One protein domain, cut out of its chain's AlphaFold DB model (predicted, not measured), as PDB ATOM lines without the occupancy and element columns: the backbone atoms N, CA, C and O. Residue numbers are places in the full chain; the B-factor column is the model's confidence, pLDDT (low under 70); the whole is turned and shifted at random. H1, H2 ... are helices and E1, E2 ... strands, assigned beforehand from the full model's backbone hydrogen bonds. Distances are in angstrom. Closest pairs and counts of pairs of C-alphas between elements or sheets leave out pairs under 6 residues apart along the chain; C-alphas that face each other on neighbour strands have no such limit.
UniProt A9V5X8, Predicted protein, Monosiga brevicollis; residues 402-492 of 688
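This is residues 402 to 492 of the 688 residues of the protein "Predicted protein" of Monosiga brevicollis (UniProt A9V5X8). A very long helix, H1, has a small head folded back beside its last part: a three-stranded sheet with the short helix H2 packed over one face. Residues 402 to 428 stick out as a long arm. The printed part has 91 residues, with two named helices and three named strands in the order H1, E1, H2, E2, E3; the class is mixed, helices and strands, and the sheet, E1 - E3 - E2, is antiparallel. The whole is extended, with a radius of gyration of the C-alphas of 20.5 A and spans of 71 by 29 by 14 A.

H1, residues 403 to 449, begins at C-alpha 403 (-17.941, -30.682, -44.694) and measures 67.6 A. E1 is residues 454 to 460, 19.7 A; H2 is residues 465 to 472, 11.5 A. E2 is residues 476 to 481, 15.4 A; E3 is residues 484 to 490, 19.9 A, ending at C-alpha 490 (5.949, 9.417, -0.765).

E1 and E3 are antiparallel, with N 457 and O 487 2.8 A apart. E2 and E3 form a hairpin, with N 478 and O 486 2.9 A apart. E1, H2 and E2 make a split strand-helix-strand unit, two same-way strands with E3 between them, and its crossover is right-handed. H2 is on the sheet at a height of 9.2 A; the closest C-alphas of H2 and E3 are those of Val 467 and Leu 487, 7.8 A. H1 touches H2 with residues 433 to 440 alone, C-alphas 437 and 469 being closest at 6.5 A, at a steep tilt of 48 degrees, the same way. H1 only grazes the sheet, with residues 440 to 448. Every O i to N i+4 pair is within hydrogen-bond range in H1, and 3 of 4 in H2.

The C-alphas of Phe 402 and Asn 451 are the farthest apart, 72.2 A. The printed part has no cut, and its four links are tight. Residues 402 to 436 have pLDDT under 70.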
ATOM      1  N   PHE A 402     -20.190 -31.094 -48.473       33.75
ATOM      2  CA  PHE A 402     -20.304 -29.841 -47.685       33.75
ATOM      3  C   PHE A 402     -19.419 -29.682 -46.424       33.75
ATOM      4  O   PHE A 402     -19.225 -28.560 -45.950       33.75
ATOM      5  N   LYS A 403     -18.805 -30.753 -45.899       40.12
ATOM      6  CA  LYS A 403     -17.941 -30.682 -44.694       40.12
ATOM      7  C   LYS A 403     -16.525 -30.143 -44.938       40.12
ATOM      8  O   LYS A 403     -15.936 -29.576 -44.023       40.12
ATOM      9  N   GLU A 404     -15.997 -30.276 -46.152       43.94
ATOM     10  CA  GLU A 404     -14.620 -29.890 -46.511       43.94
ATOM     11  C   GLU A 404     -14.367 -28.393 -46.289       43.94
ATOM     12  O   GLU A 404     -13.378 -28.012 -45.666       43.94
ATOM     13  N   THR A 405     -15.317 -27.548 -46.695       39.41
ATOM     14  CA  THR A 405     -15.246 -26.092 -46.524       39.41
ATOM     15  C   THR A 405     -15.419 -25.683 -45.065       39.41
ATOM     16  O   THR A 405     -14.697 -24.813 -44.597       39.41
ATOM     17  N   LEU A 406     -16.328 -26.324 -44.320       40.06
ATOM     18  CA  LEU A 406     -16.614 -26.000 -42.916       40.06
ATOM     19  C   LEU A 406     -15.482 -26.404 -41.968       40.06
ATOM     20  O   LEU A 406     -15.201 -25.666 -41.031       40.06
ATOM     21  N   LEU A 407     -14.804 -27.527 -42.219       46.41
ATOM     22  CA  LEU A 407     -13.672 -27.962 -41.400       46.41
ATOM     23  C   LEU A 407     -12.437 -27.088 -41.663       46.41
ATOM     24  O   LEU A 407     -11.780 -26.649 -40.718       46.41
ATOM     25  N   LEU A 408     -12.162 -26.760 -42.933       44.78
ATOM     26  CA  LEU A 408     -11.114 -25.802 -43.289       44.78
ATOM     27  C   LEU A 408     -11.424 -24.418 -42.706       44.78
ATOM     28  O   LEU A 408     -10.545 -23.818 -42.099       44.78
ATOM     29  N   PHE A 409     -12.669 -23.932 -42.816       43.41
ATOM     30  CA  PHE A 409     -13.101 -22.676 -42.194       43.41
ATOM     31  C   PHE A 409     -13.015 -22.733 -40.674       43.41
ATOM     32  O   PHE A 409     -12.627 -21.742 -40.074       43.41
ATOM     33  N   PHE A 410     -13.334 -23.857 -40.034       47.97
ATOM     34  CA  PHE A 410     -13.202 -24.026 -38.589       47.97
ATOM     35  C   PHE A 410     -11.735 -23.929 -38.157       47.97
ATOM     36  O   PHE A 410     -11.421 -23.162 -37.257       47.97
ATOM     37  N   PHE A 411     -10.808 -24.604 -38.839       47.62
ATOM     38  CA  PHE A 411      -9.383 -24.534 -38.497       47.62
ATOM     39  C   PHE A 411      -8.713 -23.213 -38.917       47.62
ATOM     40  O   PHE A 411      -7.873 -22.699 -38.173       47.62
ATOM     41  N   LEU A 412      -9.104 -22.602 -40.043       45.91
ATOM     42  CA  LEU A 412      -8.686 -21.241 -40.408       45.91
ATOM     43  C   LEU A 412      -9.246 -20.205 -39.432       45.91
ATOM     44  O   LEU A 412      -8.505 -19.340 -38.986       45.91
ATOM     45  N   SER A 413     -10.529 -20.278 -39.080       44.06
ATOM     46  CA  SER A 413     -11.155 -19.332 -38.151       44.06
ATOM     47  C   SER A 413     -10.646 -19.521 -36.732       44.06
ATOM     48  O   SER A 413     -10.413 -18.525 -36.061       44.06
ATOM     49  N   LEU A 414     -10.381 -20.750 -36.284       46.53
ATOM     50  CA  LEU A 414      -9.786 -21.027 -34.980       46.53
ATOM     51  C   LEU A 414      -8.337 -20.537 -34.931       46.53
ATOM     52  O   LEU A 414      -7.982 -19.821 -34.007       46.53
ATOM     53  N   SER A 415      -7.508 -20.834 -35.936       47.59
ATOM     54  CA  SER A 415      -6.116 -20.355 -35.975       47.59
ATOM     55  C   SER A 415      -6.016 -18.832 -36.114       47.59
ATOM     56  O   SER A 415      -5.202 -18.211 -35.426       47.59
ATOM     57  N   LEU A 416      -6.868 -18.218 -36.942       46.81
ATOM     58  CA  LEU A 416      -6.936 -16.771 -37.122       46.81
ATOM     59  C   LEU A 416      -7.502 -16.084 -35.875       46.81
ATOM     60  O   LEU A 416      -6.916 -15.111 -35.426       46.81
ATOM     61  N   SER A 417      -8.576 -16.594 -35.267       44.38
ATOM     62  CA  SER A 417      -9.162 -16.012 -34.049       44.38
ATOM     63  C   SER A 417      -8.255 -16.176 -32.834       44.38
ATOM     64  O   SER A 417      -8.049 -15.196 -32.127       44.38
ATOM     65  N   LEU A 418      -7.640 -17.346 -32.610       46.09
ATOM     66  CA  LEU A 418      -6.696 -17.529 -31.503       46.09
ATOM     67  C   LEU A 418      -5.503 -16.594 -31.679       46.09
ATOM     68  O   LEU A 418      -5.156 -15.875 -30.753       46.09
ATOM     69  N   SER A 419      -4.906 -16.556 -32.874       47.22
ATOM     70  CA  SER A 419      -3.695 -15.768 -33.109       47.22
ATOM     71  C   SER A 419      -3.967 -14.265 -33.100       47.22
ATOM     72  O   SER A 419      -3.176 -13.516 -32.533       47.22
ATOM     73  N   LEU A 420      -5.079 -13.810 -33.687       44.16
ATOM     74  CA  LEU A 420      -5.444 -12.394 -33.726       44.16
ATOM     75  C   LEU A 420      -5.867 -11.899 -32.336       44.16
ATOM     76  O   LEU A 420      -5.403 -10.840 -31.924       44.16
ATOM     77  N   SER A 421      -6.652 -12.680 -31.584       42.09
ATOM     78  CA  SER A 421      -7.064 -12.342 -30.216       42.09
ATOM     79  C   SER A 421      -5.878 -12.322 -29.255       42.09
ATOM     80  O   SER A 421      -5.685 -11.323 -28.571       42.09
ATOM     81  N   LEU A 422      -5.016 -13.352 -29.253       44.56
ATOM     82  CA  LEU A 422      -3.818 -13.371 -28.399       44.56
ATOM     83  C   LEU A 422      -2.920 -12.169 -28.688       44.56
ATOM     84  O   LEU A 422      -2.409 -11.536 -27.772       44.56
ATOM     85  N   SER A 423      -2.745 -11.845 -29.969       44.69
ATOM     86  CA  SER A 423      -1.822 -10.804 -30.411       44.69
ATOM     87  C   SER A 423      -2.363  -9.397 -30.190       44.69
ATOM     88  O   SER A 423      -1.606  -8.522 -29.766       44.69
ATOM     89  N   LEU A 424      -3.659  -9.155 -30.427       44.97
ATOM     90  CA  LEU A 424      -4.285  -7.883 -30.061       44.97
ATOM     91  C   LEU A 424      -4.263  -7.698 -28.546       44.97
ATOM     92  O   LEU A 424      -3.875  -6.633 -28.088       44.97
ATOM     93  N   SER A 425      -4.597  -8.729 -27.767       44.16
ATOM     94  CA  SER A 425      -4.569  -8.646 -26.306       44.16
ATOM     95  C   SER A 425      -3.158  -8.400 -25.767       44.16
ATOM     96  O   SER A 425      -2.987  -7.554 -24.890       44.16
ATOM     97  N   LEU A 426      -2.129  -9.070 -26.304       46.34
ATOM     98  CA  LEU A 426      -0.738  -8.878 -25.873       46.34
ATOM     99  C   LEU A 426      -0.186  -7.509 -26.298       46.34
ATOM    100  O   LEU A 426       0.508  -6.856 -25.525       46.34
ATOM    101  N   SER A 427      -0.500  -7.060 -27.517       44.78
ATOM    102  CA  SER A 427      -0.039  -5.762 -28.027       44.78
ATOM    103  C   SER A 427      -0.741  -4.593 -27.336       44.78
ATOM    104  O   SER A 427      -0.058  -3.658 -26.920       44.78
ATOM    105  N   LEU A 428      -2.065  -4.658 -27.125       46.34
ATOM    106  CA  LEU A 428      -2.784  -3.641 -26.355       46.34
ATOM    107  C   LEU A 428      -2.289  -3.602 -24.912       46.34
ATOM    108  O   LEU A 428      -1.919  -2.527 -24.456       46.34
ATOM    109  N   SER A 429      -2.223  -4.742 -24.217       49.94
ATOM    110  CA  SER A 429      -1.805  -4.773 -22.807       49.94
ATOM    111  C   SER A 429      -0.374  -4.275 -22.606       49.94
ATOM    112  O   SER A 429      -0.132  -3.475 -21.705       49.94
ATOM    113  N   LEU A 430       0.568  -4.667 -23.470       49.75
ATOM    114  CA  LEU A 430       1.953  -4.205 -23.380       49.75
ATOM    115  C   LEU A 430       2.091  -2.720 -23.748       49.75
ATOM    116  O   LEU A 430       2.867  -2.010 -23.113       49.75
ATOM    117  N   SER A 431       1.341  -2.239 -24.745       51.19
ATOM    118  CA  SER A 431       1.354  -0.818 -25.121       51.19
ATOM    119  C   SER A 431       0.756   0.077 -24.033       51.19
ATOM    120  O   SER A 431       1.357   1.098 -23.706       51.19
ATOM    121  N   LEU A 432      -0.353  -0.342 -23.410       54.78
ATOM    122  CA  LEU A 432      -0.942   0.349 -22.262       54.78
ATOM    123  C   LEU A 432       0.020   0.354 -21.073       54.78
ATOM    124  O   LEU A 432       0.201   1.391 -20.447       54.78
ATOM    125  N   PHE A 433       0.666  -0.783 -20.795       57.41
ATOM    126  CA  PHE A 433       1.633  -0.909 -19.706       57.41
ATOM    127  C   PHE A 433       2.830   0.034 -19.890       57.41
ATOM    128  O   PHE A 433       3.179   0.776 -18.976       57.41
ATOM    129  N   LEU A 434       3.439   0.042 -21.081       55.06
ATOM    130  CA  LEU A 434       4.590   0.900 -21.373       55.06
ATOM    131  C   LEU A 434       4.219   2.390 -21.371       55.06
ATOM    132  O   LEU A 434       5.012   3.198 -20.894       55.06
ATOM    133  N   SER A 435       3.029   2.749 -21.870       67.50
ATOM    134  CA  SER A 435       2.530   4.130 -21.818       67.50
ATOM    135  C   SER A 435       2.300   4.575 -20.377       67.50
ATOM    136  O   SER A 435       2.886   5.561 -19.947       67.50
ATOM    137  N   ALA A 436       1.541   3.801 -19.597       66.50
ATOM    138  CA  ALA A 436       1.234   4.129 -18.207       66.50
ATOM    139  C   ALA A 436       2.499   4.247 -17.346       66.50
ATOM    140  O   ALA A 436       2.595   5.131 -16.497       66.50
ATOM    141  N   GLN A 437       3.496   3.388 -17.581       73.38
ATOM    142  CA  GLN A 437       4.777   3.472 -16.886       73.38
ATOM    143  C   GLN A 437       5.533   4.766 -17.223       73.38
ATOM    144  O   GLN A 437       6.094   5.393 -16.321       73.38
ATOM    145  N   ALA A 438       5.557   5.168 -18.498       72.06
ATOM    146  CA  ALA A 438       6.198   6.407 -18.926       72.06
ATOM    147  C   ALA A 438       5.489   7.640 -18.344       72.06
ATOM    148  O   ALA A 438       6.155   8.518 -17.794       72.06
ATOM    149  N   ASP A 439       4.155   7.660 -18.389       78.19
ATOM    150  CA  ASP A 439       3.336   8.772 -17.899       78.19
ATOM    151  C   ASP A 439       3.473   8.953 -16.378       78.19
ATOM    152  O   ASP A 439       3.705  10.066 -15.903       78.19
ATOM    153  N   LEU A 440       3.426   7.861 -15.603       82.88
ATOM    154  CA  LEU A 440       3.631   7.904 -14.149       82.88
ATOM    155  C   LEU A 440       5.050   8.348 -13.773       82.88
ATOM    156  O   LEU A 440       5.224   9.131 -12.841       82.88
ATOM    157  N   SER A 441       6.064   7.900 -14.519       83.44
ATOM    158  CA  SER A 441       7.456   8.312 -14.282       83.44
ATOM    159  C   SER A 441       7.665   9.803 -14.579       83.44
ATOM    160  O   SER A 441       8.369  10.493 -13.841       83.44
ATOM    161  N   ALA A 442       7.032  10.321 -15.637       83.31
ATOM    162  CA  ALA A 442       7.062  11.744 -15.966       83.31
ATOM    163  C   ALA A 442       6.339  12.589 -14.904       83.31
ATOM    164  O   ALA A 442       6.840  13.645 -14.509       83.31
ATOM    165  N   LEU A 443       5.197  12.107 -14.405       84.06
ATOM    166  CA  LEU A 443       4.452  12.759 -13.332       84.06
ATOM    167  C   LEU A 443       5.271  12.818 -12.036       84.06
ATOM    168  O   LEU A 443       5.357  13.879 -11.420       84.06
ATOM    169  N   GLU A 444       5.941  11.725 -11.657       87.88
ATOM    170  CA  GLU A 444       6.844  11.708 -10.503       87.88
ATOM    171  C   GLU A 444       7.970  12.741 -10.649       87.88
ATOM    172  O   GLU A 444       8.212  13.519  -9.723       87.88
ATOM    173  N   ALA A 445       8.637  12.786 -11.808       86.69
ATOM    174  CA  ALA A 445       9.707  13.749 -12.064       86.69
ATOM    175  C   ALA A 445       9.212  15.200 -11.930       86.69
ATOM    176  O   ALA A 445       9.874  16.029 -11.302       86.69
ATOM    177  N   HIS A 446       8.018  15.493 -12.451       87.88
ATOM    178  CA  HIS A 446       7.389  16.805 -12.324       87.88
ATOM    179  C   HIS A 446       7.055  17.160 -10.866       87.88
ATOM    180  O   HIS A 446       7.335  18.272 -10.412       87.88
ATOM    181  N   CYS A 447       6.489  16.220 -10.106       88.56
ATOM    182  CA  CYS A 447       6.157  16.419  -8.695       88.56
ATOM    183  C   CYS A 447       7.410  16.635  -7.832       88.56
ATOM    184  O   CYS A 447       7.409  17.515  -6.968       88.56
ATOM    185  N   ARG A 448       8.497  15.899  -8.105       88.81
ATOM    186  CA  ARG A 448       9.800  16.102  -7.450       88.81
ATOM    187  C   ARG A 448      10.374  17.482  -7.755       88.81
ATOM    188  O   ARG A 448      10.807  18.169  -6.836       88.81
ATOM    189  N   GLN A 449      10.305  17.931  -9.010       90.25
ATOM    190  CA  GLN A 449      10.742  19.278  -9.395       90.25
ATOM    191  C   GLN A 449       9.963  20.378  -8.652       90.25
ATOM    192  O   GLN A 449      10.533  21.404  -8.290       90.25
ATOM    193  N   LYS A 450       8.670  20.157  -8.397       90.12
ATOM    194  CA  LYS A 450       7.807  21.070  -7.632       90.12
ATOM    195  C   LYS A 450       7.895  20.907  -6.110       90.12
ATOM    196  O   LYS A 450       7.123  21.541  -5.398       90.12
ATOM    197  N   ASN A 451       8.814  20.081  -5.607       88.31
ATOM    198  CA  ASN A 451       9.005  19.820  -4.177       88.31
ATOM    199  C   ASN A 451       7.727  19.336  -3.450       88.31
ATOM    200  O   ASN A 451       7.483  19.641  -2.273       88.31
ATOM    201  N   MET A 452       6.884  18.582  -4.164       90.38
ATOM    202  CA  MET A 452       5.686  17.970  -3.591       90.38
ATOM    203  C   MET A 452       6.071  16.837  -2.634       90.38
ATOM    204  O   MET A 452       7.043  16.121  -2.858       90.38
ATOM    205  N   SER A 453       5.303  16.667  -1.558       89.44
ATOM    206  CA  SER A 453       5.558  15.632  -0.549       89.44
ATOM    207  C   SER A 453       5.135  14.236  -0.998       89.44
ATOM    208  O   SER A 453       5.818  13.260  -0.696       89.44
ATOM    209  N   ALA A 454       4.025  14.144  -1.728       92.19
ATOM    210  CA  ALA A 454       3.412  12.883  -2.106       92.19
ATOM    211  C   ALA A 454       2.637  12.986  -3.419       92.19
ATOM    212  O   ALA A 454       2.190  14.067  -3.813       92.19
ATOM    213  N   LEU A 455       2.442  11.836  -4.055       93.06
ATOM    214  CA  LEU A 455       1.575  11.662  -5.214       93.06
ATOM    215  C   LEU A 455       0.425  10.738  -4.831       93.06
ATOM    216  O   LEU A 455       0.670   9.685  -4.253       93.06
ATOM    217  N   TRP A 456      -0.797  11.117  -5.190       93.38
ATOM    218  CA  TRP A 456      -2.005  10.324  -4.972       93.38
ATOM    219  C   TRP A 456      -2.592   9.887  -6.312       93.38
ATOM    220  O   TRP A 456      -2.667  10.689  -7.244       93.38
ATOM    221  N   LEU A 457      -2.990   8.620  -6.414       91.44
ATOM    222  CA  LEU A 457      -3.640   8.051  -7.592       91.44
ATOM    223  C   LEU A 457      -4.977   7.437  -7.193       91.44
ATOM    224  O   LEU A 457      -5.019   6.431  -6.489       91.44
ATOM    225  N   ASP A 458      -6.052   8.014  -7.715       92.81
ATOM    226  CA  ASP A 458      -7.390   7.437  -7.640       92.81
ATOM    227  C   ASP A 458      -7.636   6.556  -8.873       92.81
ATOM    228  O   ASP A 458      -7.736   7.046 -10.004       92.81
ATOM    229  N   VAL A 459      -7.683   5.238  -8.672       90.44
ATOM    230  CA  VAL A 459      -7.851   4.257  -9.746       90.44
ATOM    231  C   VAL A 459      -9.197   3.559  -9.611       90.44
ATOM    232  O   VAL A 459      -9.412   2.749  -8.713       90.44
ATOM    233  N   LYS A 460     -10.105   3.793 -10.565       90.56
ATOM    234  CA  LYS A 460     -11.351   3.013 -10.672       90.56
ATOM    235  C   LYS A 460     -11.041   1.525 -10.857       90.56
ATOM    236  O   LYS A 460     -10.143   1.174 -11.618       90.56
ATOM    237  N   LEU A 461     -11.849   0.648 -10.265       85.25
ATOM    238  CA  LEU A 461     -11.685  -0.812 -10.301       85.25
ATOM    239  C   LEU A 461     -11.608  -1.371 -11.732       85.25
ATOM    240  O   LEU A 461     -10.871  -2.315 -11.997       85.25
ATOM    241  N   GLN A 462     -12.301  -0.737 -12.682       84.50
ATOM    242  CA  GLN A 462     -12.250  -1.067 -14.115       84.50
ATOM    243  C   GLN A 462     -10.838  -0.932 -14.718       84.50
ATOM    244  O   GLN A 462     -10.523  -1.564 -15.722       84.50
ATOM    245  N   HIS A 463      -9.978  -0.131 -14.090       81.19
ATOM    246  CA  HIS A 463      -8.600   0.122 -14.490       81.19
ATOM    247  C   HIS A 463      -7.587  -0.507 -13.519       81.19
ATOM    248  O   HIS A 463      -6.443  -0.060 -13.455       81.19
ATOM    249  N   ALA A 464      -7.964  -1.566 -12.790       84.25
ATOM    250  CA  ALA A 464      -7.107  -2.215 -11.792       84.25
ATOM    251  C   ALA A 464      -5.734  -2.679 -12.331       84.25
ATOM    252  O   ALA A 464      -4.779  -2.784 -11.567       84.25
ATOM    253  N   ALA A 465      -5.579  -2.885 -13.644       79.50
ATOM    254  CA  ALA A 465      -4.279  -3.169 -14.266       79.50
ATOM    255  C   ALA A 465      -3.229  -2.055 -14.035       79.50
ATOM    256  O   ALA A 465      -2.024  -2.323 -14.001       79.50
ATOM    257  N   LEU A 466      -3.663  -0.804 -13.837       82.06
ATOM    258  CA  LEU A 466      -2.777   0.309 -13.489       82.06
ATOM    259  C   LEU A 466      -2.195   0.169 -12.079       82.06
ATOM    260  O   LEU A 466      -1.071   0.607 -11.856       82.06
ATOM    261  N   VAL A 467      -2.902  -0.493 -11.159       87.94
ATOM    262  CA  VAL A 467      -2.455  -0.727  -9.774       87.94
ATOM    263  C   VAL A 467      -1.186  -1.579  -9.762       87.94
ATOM    264  O   VAL A 467      -0.233  -1.247  -9.065       87.94
ATOM    265  N   GLU A 468      -1.113  -2.624 -10.596       85.94
ATOM    266  CA  GLU A 468       0.103  -3.444 -10.732       85.94
ATOM    267  C   GLU A 468       1.281  -2.621 -11.278       85.94
ATOM    268  O   GLU A 468       2.425  -2.775 -10.845       85.94
ATOM    269  N   THR A 469       1.007  -1.734 -12.238       83.25
ATOM    270  CA  THR A 469       2.027  -0.867 -12.847       83.25
ATOM    271  C   THR A 469       2.545   0.159 -11.841       83.25
ATOM    272  O   THR A 469       3.756   0.312 -11.693       83.25
ATOM    273  N   ALA A 470       1.642   0.803 -11.101       87.00
ATOM    274  CA  ALA A 470       1.969   1.739 -10.035       87.00
ATOM    275  C   ALA A 470       2.745   1.042  -8.901       87.00
ATOM    276  O   ALA A 470       3.778   1.546  -8.469       87.00
ATOM    277  N   GLY A 471       2.342  -0.164  -8.491       89.62
ATOM    278  CA  GLY A 471       3.063  -0.948  -7.483       89.62
ATOM    279  C   GLY A 471       4.520  -1.228  -7.870       89.62
ATOM    280  O   GLY A 471       5.423  -1.070  -7.053       89.62
ATOM    281  N   LYS A 472       4.795  -1.540  -9.147       86.81
ATOM    282  CA  LYS A 472       6.176  -1.700  -9.657       86.81
ATOM    283  C   LYS A 472       6.993  -0.409  -9.629       86.81
ATOM    284  O   LYS A 472       8.219  -0.473  -9.592       86.81
ATOM    285  N   LEU A 473       6.328   0.741  -9.663       86.38
ATOM    286  CA  LEU A 473       6.947   2.054  -9.513       86.38
ATOM    287  C   LEU A 473       7.039   2.492  -8.043       86.38
ATOM    288  O   LEU A 473       7.455   3.618  -7.786       86.38
ATOM    289  N   GLY A 474       6.695   1.633  -7.080       90.50
ATOM    290  CA  GLY A 474       6.797   1.928  -5.649       90.50
ATOM    291  C   GLY A 474       5.640   2.759  -5.097       90.50
ATOM    292  O   GLY A 474       5.830   3.468  -4.115       90.50
ATOM    293  N   TYR A 475       4.470   2.720  -5.737       93.69
ATOM    294  CA  TYR A 475       3.237   3.197  -5.112       93.69
ATOM    295  C   TYR A 475       2.706   2.153  -4.128       93.69
ATOM    296  O   TYR A 475       2.745   0.952  -4.401       93.69
ATOM    297  N   GLU A 476       2.147   2.625  -3.025       94.31
ATOM    298  CA  GLU A 476       1.521   1.823  -1.982       94.31
ATOM    299  C   GLU A 476       0.002   2.008  -1.982       94.31
ATOM    300  O   GLU A 476      -0.521   3.037  -2.412       94.31
ATOM    301  N   LEU A 477      -0.722   0.997  -1.502       94.44
ATOM    302  CA  LEU A 477      -2.170   1.069  -1.315       94.44
ATOM    303  C   LEU A 477      -2.480   1.872  -0.048       94.44
ATOM    304  O   LEU A 477      -1.944   1.568   1.013       94.44
ATOM    305  N   HIS A 478      -3.375   2.855  -0.148       94.06
ATOM    306  CA  HIS A 478      -3.862   3.603   1.012       94.06
ATOM    307  C   HIS A 478      -5.206   3.055   1.509       94.06
ATOM    308  O   HIS A 478      -5.345   2.704   2.677       94.06
ATOM    309  N   HIS A 479      -6.197   2.968   0.619       92.38
ATOM    310  CA  HIS A 479      -7.513   2.376   0.886       92.38
ATOM    311  C   HIS A 479      -8.252   2.072  -0.417       92.38
ATOM    312  O   HIS A 479      -7.805   2.430  -1.506       92.38
ATOM    313  N   ALA A 480      -9.409   1.429  -0.300       91.81
ATOM    314  CA  ALA A 480     -10.354   1.253  -1.390       91.81
ATOM    315  C   ALA A 480     -11.757   1.621  -0.905       91.81
ATOM    316  O   ALA A 480     -12.115   1.326   0.235       91.81
ATOM    317  N   HIS A 481     -12.546   2.264  -1.759       83.06
ATOM    318  CA  HIS A 481     -13.893   2.709  -1.415       83.06
ATOM    319  C   HIS A 481     -14.773   2.754  -2.669       83.06
ATOM    320  O   HIS A 481     -14.322   3.199  -3.714       83.06
ATOM    321  N   HIS A 482     -16.006   2.238  -2.602       82.81
ATOM    322  CA  HIS A 482     -16.993   2.255  -3.702       82.81
ATOM    323  C   HIS A 482     -16.447   1.959  -5.118       82.81
ATOM    324  O   HIS A 482     -16.807   2.605  -6.100       82.81
ATOM    325  N   GLY A 483     -15.576   0.953  -5.247       87.56
ATOM    326  CA  GLY A 483     -15.020   0.564  -6.546       87.56
ATOM    327  C   GLY A 483     -13.894   1.471  -7.053       87.56
ATOM    328  O   GLY A 483     -13.577   1.424  -8.243       87.56
ATOM    329  N   THR A 484     -13.267   2.259  -6.185       92.06
ATOM    330  CA  THR A 484     -11.972   2.900  -6.431       92.06
ATOM    331  C   THR A 484     -10.895   2.336  -5.512       92.06
ATOM    332  O   THR A 484     -11.171   1.791  -4.441       92.06
ATOM    333  N   ILE A 485      -9.652   2.422  -5.973       94.94
ATOM    334  CA  ILE A 485      -8.440   1.992  -5.287       94.94
ATOM    335  C   ILE A 485      -7.548   3.224  -5.204       94.94
ATOM    336  O   ILE A 485      -7.092   3.733  -6.229       94.94
ATOM    337  N   MET A 486      -7.315   3.703  -3.987       95.00
ATOM    338  CA  MET A 486      -6.459   4.848  -3.725       95.00
ATOM    339  C   MET A 486      -5.034   4.365  -3.476       95.00
ATOM    340  O   MET A 486      -4.780   3.623  -2.523       95.00
ATOM    341  N   LEU A 487      -4.102   4.804  -4.318       94.81
ATOM    342  CA  LEU A 487      -2.672   4.598  -4.121       94.81
ATOM    343  C   LEU A 487      -1.974   5.904  -3.783       94.81
ATOM    344  O   LEU A 487      -2.420   6.985  -4.173       94.81
ATOM    345  N   TYR A 488      -0.826   5.791  -3.132       94.62
ATOM    346  CA  TYR A 488       0.040   6.924  -2.879       94.62
ATOM    347  C   TYR A 488       1.512   6.569  -3.076       94.62
ATOM    348  O   TYR A 488       1.897   5.403  -3.041       94.62
ATOM    349  N   LYS A 489       2.351   7.581  -3.284       93.69
ATOM    350  CA  LYS A 489       3.809   7.452  -3.233       93.69
ATOM    351  C   LYS A 489       4.402   8.651  -2.512       93.69
ATOM    352  O   LYS A 489       4.161   9.791  -2.911       93.69
ATOM    353  N   TRP A 490       5.177   8.392  -1.463       94.06
ATOM    354  CA  TRP A 490       5.949   9.417  -0.765       94.06
ATOM    355  C   TRP A 490       7.170   9.815  -1.602       94.06
ATOM    356  O   TRP A 490       7.875   8.953  -2.131       94.06
ATOM    357  N   LEU A 491       7.392  11.117  -1.780       91.50
ATOM    358  CA  LEU A 491       8.434  11.641  -2.674       91.50
ATOM    359  C   LEU A 491       9.609  12.284  -1.934       91.50
ATOM    360  O   LEU A 491      10.663  12.468  -2.543       91.50
ATOM    361  N   ARG A 492       9.447  12.634  -0.656       87.81
ATOM    362  CA  ARG A 492      10.506  13.249   0.155       87.81
ATOM    363  C   ARG A 492      11.434  12.200   0.754       87.81
ATOM    364  O   ARG A 492      11.043  11.054   0.952       87.81
TER     365      ARG A 492